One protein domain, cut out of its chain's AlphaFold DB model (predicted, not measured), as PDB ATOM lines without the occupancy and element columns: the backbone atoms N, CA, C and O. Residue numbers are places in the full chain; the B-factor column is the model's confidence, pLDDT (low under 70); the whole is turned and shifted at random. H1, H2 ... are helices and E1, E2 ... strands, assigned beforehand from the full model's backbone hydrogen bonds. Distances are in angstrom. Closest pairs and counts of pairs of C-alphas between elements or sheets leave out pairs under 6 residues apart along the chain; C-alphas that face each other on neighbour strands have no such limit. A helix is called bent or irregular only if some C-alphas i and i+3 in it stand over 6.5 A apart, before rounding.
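AT A GLANCE: This is residues 3 to 64 of the 158 residues of an uncharacterized protein of Ruminococcus sp. CAG:403 (UniProt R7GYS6). One long helix, H1, forms one side of the domain, and the smaller parts form a loose row along it: the strand hairpin E1 and E2 near its first residues, the short helix H2 beside its middle, and the unnamed stretch of residues 50 to 64 reaching toward its other end. The 62 printed residues hold two named strands and two named helices in the order E1, E2, H1, H2; the sheet, E1 - E2, is antiparallel, and the class is mixed, helices and strands. The whole is compact, with a radius of gyration of the C-alphas of 11.9 A, yet elongated, spanning 38 by 21 by 19 A.

HOW THE PARTS SIT: E1, residues 3 to 6, and E2, residues 11 to 15, are an antiparallel hairpin, their directions at 140 degrees. N 4 and O 13 are 3.0 A apart and N 13 and O 4 2.9 A, within hydrogen-bond range. The closest C-alphas of E1 and H1, residues 17 to 36, are those of Ile 4 and Tyr 20, 6.9 A apart. The closest C-alphas of E1 and H2, residues 44 to 49, are those of Tyr 5 and Arg 49, 5.5 A apart. H1 and H2 are near each other, with 9 pairs of C-alphas within 10 A. E2 and H2 are apart. Every O i to N i+4 pair is within range in H1; H2 has 0 of 2, but 2 of 3 O i to N i+3 pairs.

IN THESE COORDINATES: E1 begins at C-alpha 3 (49.104, -35.697, -8.139). E2 is 12.7 A long. H1 runs 28.1 A to C-alpha 36 (41.793, -10.382, -1.382). H2 ends at C-alpha 49 (50.813, -25.548, -9.029) and is irregular: C-alphas 45 and 48 are 7.2 A apart.

THE WHOLE: The two C-alphas farthest apart, those of Asn 16 and Thr 64, are 39.3 A apart. The printed part has no cut and no long link between named elements. Its mean pLDDT is 88.1, and residues 63 to 64 are under 70.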
ATOM      1  N   LYS A   3      47.748 -36.257  -8.075       89.00
ATOM      2  CA  LYS A   3      49.104 -35.697  -8.139       89.00
ATOM      3  C   LYS A   3      49.122 -34.315  -7.496       89.00
ATOM      4  O   LYS A   3      48.270 -33.499  -7.829       89.00
ATOM      5  N   ILE A   4      50.087 -34.063  -6.620       90.56
ATOM      6  CA  ILE A   4      50.409 -32.727  -6.104       90.56
ATOM      7  C   ILE A   4      51.728 -32.291  -6.734       90.56
ATOM      8  O   ILE A   4      52.633 -33.110  -6.878       90.56
ATOM      9  N   TYR A   5      51.814 -31.026  -7.134       89.19
ATOM     10  CA  TYR A   5      53.048 -30.414  -7.618       89.19
ATOM     11  C   TYR A   5      53.785 -29.742  -6.460       89.19
ATOM     12  O   TYR A   5      53.166 -28.992  -5.709       89.19
ATOM     13  N   ASP A   6      55.087 -29.984  -6.348       87.56
ATOM     14  CA  ASP A   6      55.970 -29.262  -5.433       87.56
ATOM     15  C   ASP A   6      56.822 -28.251  -6.224       87.56
ATOM     16  O   ASP A   6      57.666 -28.660  -7.032       87.56
ATOM     17  N   PRO A   7      56.633 -26.936  -6.013       83.31
ATOM     18  CA  PRO A   7      57.415 -25.898  -6.677       83.31
ATOM     19  C   PRO A   7      58.916 -25.924  -6.362       83.31
ATOM     20  O   PRO A   7      59.707 -25.509  -7.212       83.31
ATOM     21  N   LYS A   8      59.328 -26.415  -5.183       83.88
ATOM     22  CA  LYS A   8      60.736 -26.416  -4.749       83.88
ATOM     23  C   LYS A   8      61.540 -27.481  -5.479       83.88
ATOM     24  O   LYS A   8      62.594 -27.200  -6.041       83.88
ATOM     25  N   THR A   9      61.015 -28.702  -5.504       86.69
ATOM     26  CA  THR A   9      61.643 -29.844  -6.190       86.69
ATOM     27  C   THR A   9      61.275 -29.920  -7.672       86.69
ATOM     28  O   THR A   9      61.935 -30.627  -8.433       86.69
ATOM     29  N   LYS A  10      60.244 -29.179  -8.104       86.12
ATOM     30  CA  LYS A  10      59.656 -29.197  -9.455       86.12
ATOM     31  C   LYS A  10      59.138 -30.579  -9.872       86.12
ATOM     32  O   LYS A  10      59.104 -30.894 -11.062       86.12
ATOM     33  N   GLN A  11      58.716 -31.400  -8.910       90.62
ATOM     34  CA  GLN A  11      58.255 -32.774  -9.124       90.62
ATOM     35  C   GLN A  11      56.771 -32.955  -8.780       90.62
ATOM     36  O   GLN A  11      56.156 -32.135  -8.100       90.62
ATOM     37  N   TYR A  12      56.191 -34.050  -9.279       90.94
ATOM     38  CA  TYR A  12      54.830 -34.466  -8.944       90.94
ATOM     39  C   TYR A  12      54.852 -35.669  -8.006       90.94
ATOM     40  O   TYR A  12      55.415 -36.710  -8.344       90.94
ATOM     41  N   TYR A  13      54.144 -35.562  -6.887       90.06
ATOM     42  CA  TYR A  13      53.985 -36.642  -5.918       90.06
ATOM     43  C   TYR A  13      52.603 -37.277  -6.034       90.06
ATOM     44  O   TYR A  13      51.583 -36.583  -6.088       90.06
ATOM     45  N   LEU A  14      52.567 -38.610  -6.078       92.50
ATOM     46  CA  LEU A  14      51.325 -39.377  -6.052       92.50
ATOM     47  C   LEU A  14      50.829 -39.490  -4.615       92.50
ATOM     48  O   LEU A  14      51.516 -40.019  -3.747       92.50
ATOM     49  N   VAL A  15      49.611 -39.018  -4.380       91.44
ATOM     50  CA  VAL A  15      48.981 -39.005  -3.060       91.44
ATOM     51  C   VAL A  15      47.597 -39.646  -3.098       91.44
ATOM     52  O   VAL A  15      46.951 -39.777  -4.152       91.44
ATOM     53  N   ASN A  16      47.130 -40.055  -1.919       93.88
ATOM     54  CA  ASN A  16      45.747 -40.471  -1.734       93.88
ATOM     55  C   ASN A  16      44.792 -39.263  -1.848       93.88
ATOM     56  O   ASN A  16      45.201 -38.100  -1.823       93.88
ATOM     57  N   GLU A  17      43.502 -39.540  -2.020       92.62
ATOM     58  CA  GLU A  17      42.496 -38.505  -2.275       92.62
ATOM     59  C   GLU A  17      42.227 -37.601  -1.066       92.62
ATOM     60  O   GLU A  17      41.982 -36.404  -1.233       92.62
ATOM     61  N   VAL A  18      42.339 -38.149   0.145       92.38
ATOM     62  CA  VAL A  18      42.157 -37.402   1.396       92.38
ATOM     63  C   VAL A  18      43.234 -36.324   1.531       92.38
ATOM     64  O   VAL A  18      42.905 -35.156   1.732       92.38
ATOM     65  N   LEU A  19      44.502 -36.692   1.324       89.56
ATOM     66  CA  LEU A  19      45.650 -35.784   1.353       89.56
ATOM     67  C   LEU A  19      45.599 -34.758   0.220       89.56
ATOM     68  O   LEU A  19      45.872 -33.581   0.438       89.56
ATOM     69  N   TYR A  20      45.213 -35.176  -0.988       91.62
ATOM     70  CA  TYR A  20      45.023 -34.244  -2.101       91.62
ATOM     71  C   TYR A  20      43.979 -33.174  -1.770       91.62
ATOM     72  O   TYR A  20      44.187 -31.984  -2.014       91.62
ATOM     73  N   THR A  21      42.853 -33.593  -1.195       91.19
ATOM     74  CA  THR A  21      41.745 -32.695  -0.872       91.19
ATOM     75  C   THR A  21      42.104 -31.741   0.261       91.19
ATOM     76  O   THR A  21      41.789 -30.556   0.163       91.19
ATOM     77  N   SER A  22      42.765 -32.212   1.323       92.62
ATOM     78  CA  SER A  22      43.191 -31.339   2.424       92.62
ATOM     79  C   SER A  22      44.216 -30.301   1.957       92.62
ATOM     80  O   SER A  22      44.035 -29.112   2.216       92.62
ATOM     81  N   PHE A  23      45.227 -30.725   1.193       92.19
ATOM     82  CA  PHE A  23      46.275 -29.849   0.670       92.19
ATOM     83  C   PHE A  23      45.717 -28.763  -0.257       92.19
ATOM     84  O   PHE A  23      45.953 -27.574  -0.058       92.19
ATOM     85  N   THR A  24      44.925 -29.155  -1.260       90.19
ATOM     86  CA  THR A  24      44.390 -28.206  -2.252       90.19
ATOM     87  C   THR A  24      43.388 -27.218  -1.655       90.19
ATOM     88  O   THR A  24      43.318 -26.071  -2.114       90.19
ATOM     89  N   LYS A  25      42.634 -27.623  -0.622       93.38
ATOM     90  CA  LYS A  25      41.760 -26.723   0.145       93.38
ATOM     91  C   LYS A  25      42.568 -25.657   0.875       93.38
ATOM     92  O   LYS A  25      42.236 -24.481   0.747       93.38
ATOM     93  N   GLU A  26      43.630 -26.048   1.574       94.00
ATOM     94  CA  GLU A  26      44.454 -25.110   2.338       94.00
ATOM     95  C   GLU A  26      45.216 -24.139   1.428       94.00
ATOM     96  O   GLU A  26      45.113 -22.924   1.598       94.00
ATOM     97  N   ALA A  27      45.853 -24.645   0.367       92.38
ATOM     98  CA  ALA A  27      46.506 -23.802  -0.636       92.38
ATOM     99  C   ALA A  27      45.521 -22.814  -1.295       92.38
ATOM    100  O   ALA A  27      45.855 -21.662  -1.572       92.38
ATOM    101  N   THR A  28      44.269 -23.234  -1.515       93.38
ATOM    102  CA  THR A  28      43.213 -22.352  -2.038       93.38
ATOM    103  C   THR A  28      42.761 -21.306  -1.024       93.38
ATOM    104  O   THR A  28      42.505 -20.170  -1.424       93.38
ATOM    105  N   ARG A  29      42.667 -21.658   0.264       95.00
ATOM    106  CA  ARG A  29      42.329 -20.723   1.346       95.00
ATOM    107  C   ARG A  29      43.364 -19.601   1.429       95.00
ATOM    108  O   ARG A  29      42.975 -18.437   1.386       95.00
ATOM    109  N   ILE A  30      44.651 -19.953   1.467       93.56
ATOM    110  CA  ILE A  30      45.762 -18.990   1.512       93.56
ATOM    111  C   ILE A  30      45.758 -18.115   0.258       93.56
ATOM    112  O   ILE A  30      45.715 -16.895   0.365       93.56
ATOM    113  N   ARG A  31      45.692 -18.715  -0.939       93.19
ATOM    114  CA  ARG A  31      45.669 -17.950  -2.197       93.19
ATOM    115  C   ARG A  31      44.535 -16.924  -2.232       93.19
ATOM    116  O   ARG A  31      44.772 -15.793  -2.634       93.19
ATOM    117  N   LYS A  32      43.314 -17.304  -1.836       92.88
ATOM    118  CA  LYS A  32      42.166 -16.382  -1.822       92.88
ATOM    119  C   LYS A  32      42.344 -15.247  -0.816       92.88
ATOM    120  O   LYS A  32      41.963 -14.126  -1.128       92.88
ATOM    121  N   TYR A  33      42.908 -15.537   0.355       93.12
ATOM    122  CA  TYR A  33      43.226 -14.528   1.363       93.12
ATOM    123  C   TYR A  33      44.233 -13.503   0.816       93.12
ATOM    124  O   TYR A  33      43.948 -12.312   0.796       93.12
ATOM    125  N   GLU A  34      45.349 -13.966   0.255       91.19
ATOM    126  CA  GLU A  34      46.384 -13.092  -0.313       91.19
ATOM    127  C   GLU A  34      45.890 -12.312  -1.544       91.19
ATOM    128  O   GLU A  34      46.232 -11.146  -1.721       91.19
ATOM    129  N   GLN A  35      45.049 -12.922  -2.390       90.94
ATOM    130  CA  GLN A  35      44.407 -12.233  -3.518       90.94
ATOM    131  C   GLN A  35      43.444 -11.137  -3.046       90.94
ATOM    132  O   GLN A  35      43.401 -10.071  -3.651       90.94
ATOM    133  N   TYR A  36      42.689 -11.379  -1.971       91.75
ATOM    134  CA  TYR A  36      41.793 -10.382  -1.382       91.75
ATOM    135  C   TYR A  36      42.560  -9.172  -0.831       91.75
ATOM    136  O   TYR A  36      42.111  -8.042  -0.988       91.75
ATOM    137  N   HIS A  37      43.736  -9.406  -0.242       86.88
ATOM    138  CA  HIS A  37      44.614  -8.357   0.282       86.88
ATOM    139  C   HIS A  37      45.550  -7.730  -0.766       86.88
ATOM    140  O   HIS A  37      46.342  -6.860  -0.425       86.88
ATOM    141  N   GLY A  38      45.468  -8.138  -2.038       86.75
ATOM    142  CA  GLY A  38      46.293  -7.572  -3.113       86.75
ATOM    143  C   GLY A  38      47.752  -8.042  -3.128       86.75
ATOM    144  O   GLY A  38      48.543  -7.550  -3.922       86.75
ATOM    145  N   HIS A  39      48.120  -9.033  -2.316       88.00
ATOM    146  CA  HIS A  39      49.488  -9.551  -2.204       88.00
ATOM    147  C   HIS A  39      49.794 -10.707  -3.171       88.00
ATOM    148  O   HIS A  39      50.915 -11.215  -3.217       88.00
ATOM    149  N   CYS A  40      48.816 -11.161  -3.961       90.56
ATOM    150  CA  CYS A  40      48.969 -12.296  -4.872       90.56
ATOM    151  C   CYS A  40      48.261 -12.066  -6.211       90.56
ATOM    152  O   CYS A  40      47.066 -11.778  -6.248       90.56
ATOM    153  N   CYS A  41      48.974 -12.295  -7.318       91.06
ATOM    154  CA  CYS A  41      48.460 -12.206  -8.691       91.06
ATOM    155  C   CYS A  41      48.469 -13.550  -9.443       91.06
ATOM    156  O   CYS A  41      48.485 -13.576 -10.674       91.06
ATOM    157  N   CYS A  42      48.446 -14.683  -8.726       91.06
ATOM    158  CA  CYS A  42      48.455 -16.023  -9.333       91.06
ATOM    159  C   CYS A  42      47.382 -16.170 -10.439       91.06
ATOM    160  O   CYS A  42      46.186 -16.107 -10.125       91.06
ATOM    161  N   PRO A  43      47.763 -16.445 -11.705       88.94
ATOM    162  CA  PRO A  43      46.805 -16.639 -12.788       88.94
ATOM    163  C   PRO A  43      46.091 -17.989 -12.662       88.94
ATOM    164  O   PRO A  43      46.622 -18.946 -12.094       88.94
ATOM    165  N   TYR A  44      44.904 -18.107 -13.267       87.19
ATOM    166  CA  TYR A  44      44.099 -19.338 -13.231       87.19
ATOM    167  C   TYR A  44      44.876 -20.581 -13.708       87.19
ATOM    168  O   TYR A  44      44.777 -21.655 -13.117       87.19
ATOM    169  N   THR A  45      45.731 -20.419 -14.721       88.31
ATOM    170  CA  THR A  45      46.581 -21.479 -15.294       88.31
ATOM    171  C   THR A  45      47.672 -21.993 -14.346       88.31
ATOM    172  O   THR A  45      48.220 -23.078 -14.564       88.31
ATOM    173  N   ALA A  46      48.003 -21.244 -13.290       85.62
ATOM    174  CA  ALA A  46      49.006 -21.612 -12.291       85.62
ATOM    175  C   ALA A  46      48.394 -22.146 -10.982       85.62
ATOM    176  O   ALA A  46      49.128 -22.650 -10.134       85.62
ATOM    177  N   ILE A  47      47.064 -22.118 -10.821       86.06
ATOM    178  CA  ILE A  47      46.381 -22.535  -9.582       86.06
ATOM    179  C   ILE A  47      46.697 -23.986  -9.199       86.06
ATOM    180  O   ILE A  47      46.911 -24.269  -8.025       86.06
ATOM    181  N   GLY A  48      46.782 -24.896 -10.174       85.38
ATOM    182  CA  GLY A  48      47.117 -26.306  -9.925       85.38
ATOM    183  C   GLY A  48      48.556 -26.553  -9.451       85.38
ATOM    184  O   GLY A  48      48.875 -27.668  -9.053       85.38
ATOM    185  N   ARG A  49      49.418 -25.529  -9.499       87.56
ATOM    186  CA  ARG A  49      50.813 -25.548  -9.029       87.56
ATOM    187  C   ARG A  49      51.015 -24.750  -7.736       87.56
ATOM    188  O   ARG A  49      52.137 -24.660  -7.258       87.56
ATOM    189  N   CYS A  50      49.954 -24.151  -7.199       89.75
ATOM    190  CA  CYS A  50      50.004 -23.372  -5.971       89.75
ATOM    191  C   CYS A  50      50.017 -24.312  -4.759       89.75
ATOM    192  O   CYS A  50      49.088 -25.099  -4.573       89.75
ATOM    193  N   ASP A  51      51.054 -24.198  -3.938       89.62
ATOM    194  CA  ASP A  51      51.241 -24.935  -2.686       89.62
ATOM    195  C   ASP A  51      50.835 -24.123  -1.440       89.62
ATOM    196  O   ASP A  51      50.822 -24.652  -0.333       89.62
ATOM    197  N   GLY A  52      50.473 -22.847  -1.615       87.81
ATOM    198  CA  GLY A  52      50.141 -21.927  -0.524       87.81
ATOM    199  C   GLY A  52      51.357 -21.287   0.156       87.81
ATOM    200  O   GLY A  52      51.181 -20.555   1.124       87.81
ATOM    201  N   CYS A  53      52.580 -21.516  -0.332       89.31
ATOM    202  CA  CYS A  53      53.788 -20.897   0.206       89.31
ATOM    203  C   CYS A  53      54.122 -19.609  -0.562       89.31
ATOM    204  O   CYS A  53      54.704 -19.639  -1.644       89.31
ATOM    205  N   CYS A  54      53.762 -18.452  -0.002       86.75
ATOM    206  CA  CYS A  54      53.916 -17.170  -0.696       86.75
ATOM    207  C   CYS A  54      55.326 -16.561  -0.629       86.75
ATOM    208  O   CYS A  54      55.631 -15.727  -1.476       86.75
ATOM    209  N   LEU A  55      56.189 -16.965   0.315       82.38
ATOM    210  CA  LEU A  55      57.500 -16.328   0.550       82.38
ATOM    211  C   LEU A  55      58.357 -16.207  -0.721       82.38
ATOM    212  O   LEU A  55      58.784 -15.101  -1.040       82.38
ATOM    213  N   ASP A  56      58.496 -17.304  -1.468       77.88
ATOM    214  CA  ASP A  56      59.288 -17.388  -2.707       77.88
ATOM    215  C   ASP A  56      58.401 -17.483  -3.966       77.88
ATOM    216  O   ASP A  56      58.810 -17.993  -5.013       77.88
ATOM    217  N   CYS A  57      57.133 -17.071  -3.867       85.25
ATOM    218  CA  CYS A  57      56.187 -17.226  -4.964       85.25
ATOM    219  C   CYS A  57      56.444 -16.173  -6.058       85.25
ATOM    220  O   CYS A  57      56.388 -14.979  -5.767       85.25
ATOM    221  N   PRO A  58      56.602 -16.569  -7.338       83.69
ATOM    222  CA  PRO A  58      56.832 -15.622  -8.436       83.69
ATOM    223  C   PRO A  58      55.622 -14.722  -8.730       83.69
ATOM    224  O   PRO A  58      55.736 -13.753  -9.469       83.69
ATOM    225  N   TYR A  59      54.454 -15.062  -8.181       87.56
ATOM    226  CA  TYR A  59      53.213 -14.302  -8.323       87.56
ATOM    227  C   TYR A  59      52.864 -13.503  -7.060       87.56
ATOM    228  O   TYR A  59      51.736 -13.021  -6.932       87.56
ATOM    229  N   ARG A  60      53.780 -13.415  -6.088       87.69
ATOM    230  CA  ARG A  60      53.600 -12.538  -4.933       87.69
ATOM    231  C   ARG A  60      53.814 -11.098  -5.378       87.69
ATOM    232  O   ARG A  60      54.837 -10.769  -5.969       87.69
ATOM    233  N   ILE A  61      52.839 -10.252  -5.082       83.00
ATOM    234  CA  ILE A  61      52.984  -8.808  -5.203       83.00
ATOM    235  C   ILE A  61      53.664  -8.356  -3.915       83.00
ATOM    236  O   ILE A  61      53.057  -8.355  -2.843       83.00
ATOM    237  N   THR A  62      54.951  -8.035  -4.004       70.00
ATOM    238  CA  THR A  62      55.662  -7.388  -2.903       70.00
ATOM    239  C   THR A  62      55.290  -5.914  -2.937       70.00
ATOM    240  O   THR A  62      55.857  -5.140  -3.697       70.00
ATOM    241  N   ASP A  63      54.310  -5.541  -2.120       61.56
ATOM    242  CA  ASP A  63      53.749  -4.182  -2.047       61.56
ATOM    243  C   ASP A  63      54.702  -3.159  -1.392       61.56
ATOM    244  O   ASP A  63      54.327  -2.040  -1.062       61.56
ATOM    245  N   THR A  64      55.949  -3.555  -1.137       61.56
ATOM    246  CA  THR A  64      56.922  -2.774  -0.375       61.56
ATOM    247  C   THR A  64      58.281  -2.857  -1.056       61.56
ATOM    248  O   THR A  64      59.037  -3.811  -0.884       61.56
TER     249      THR A  64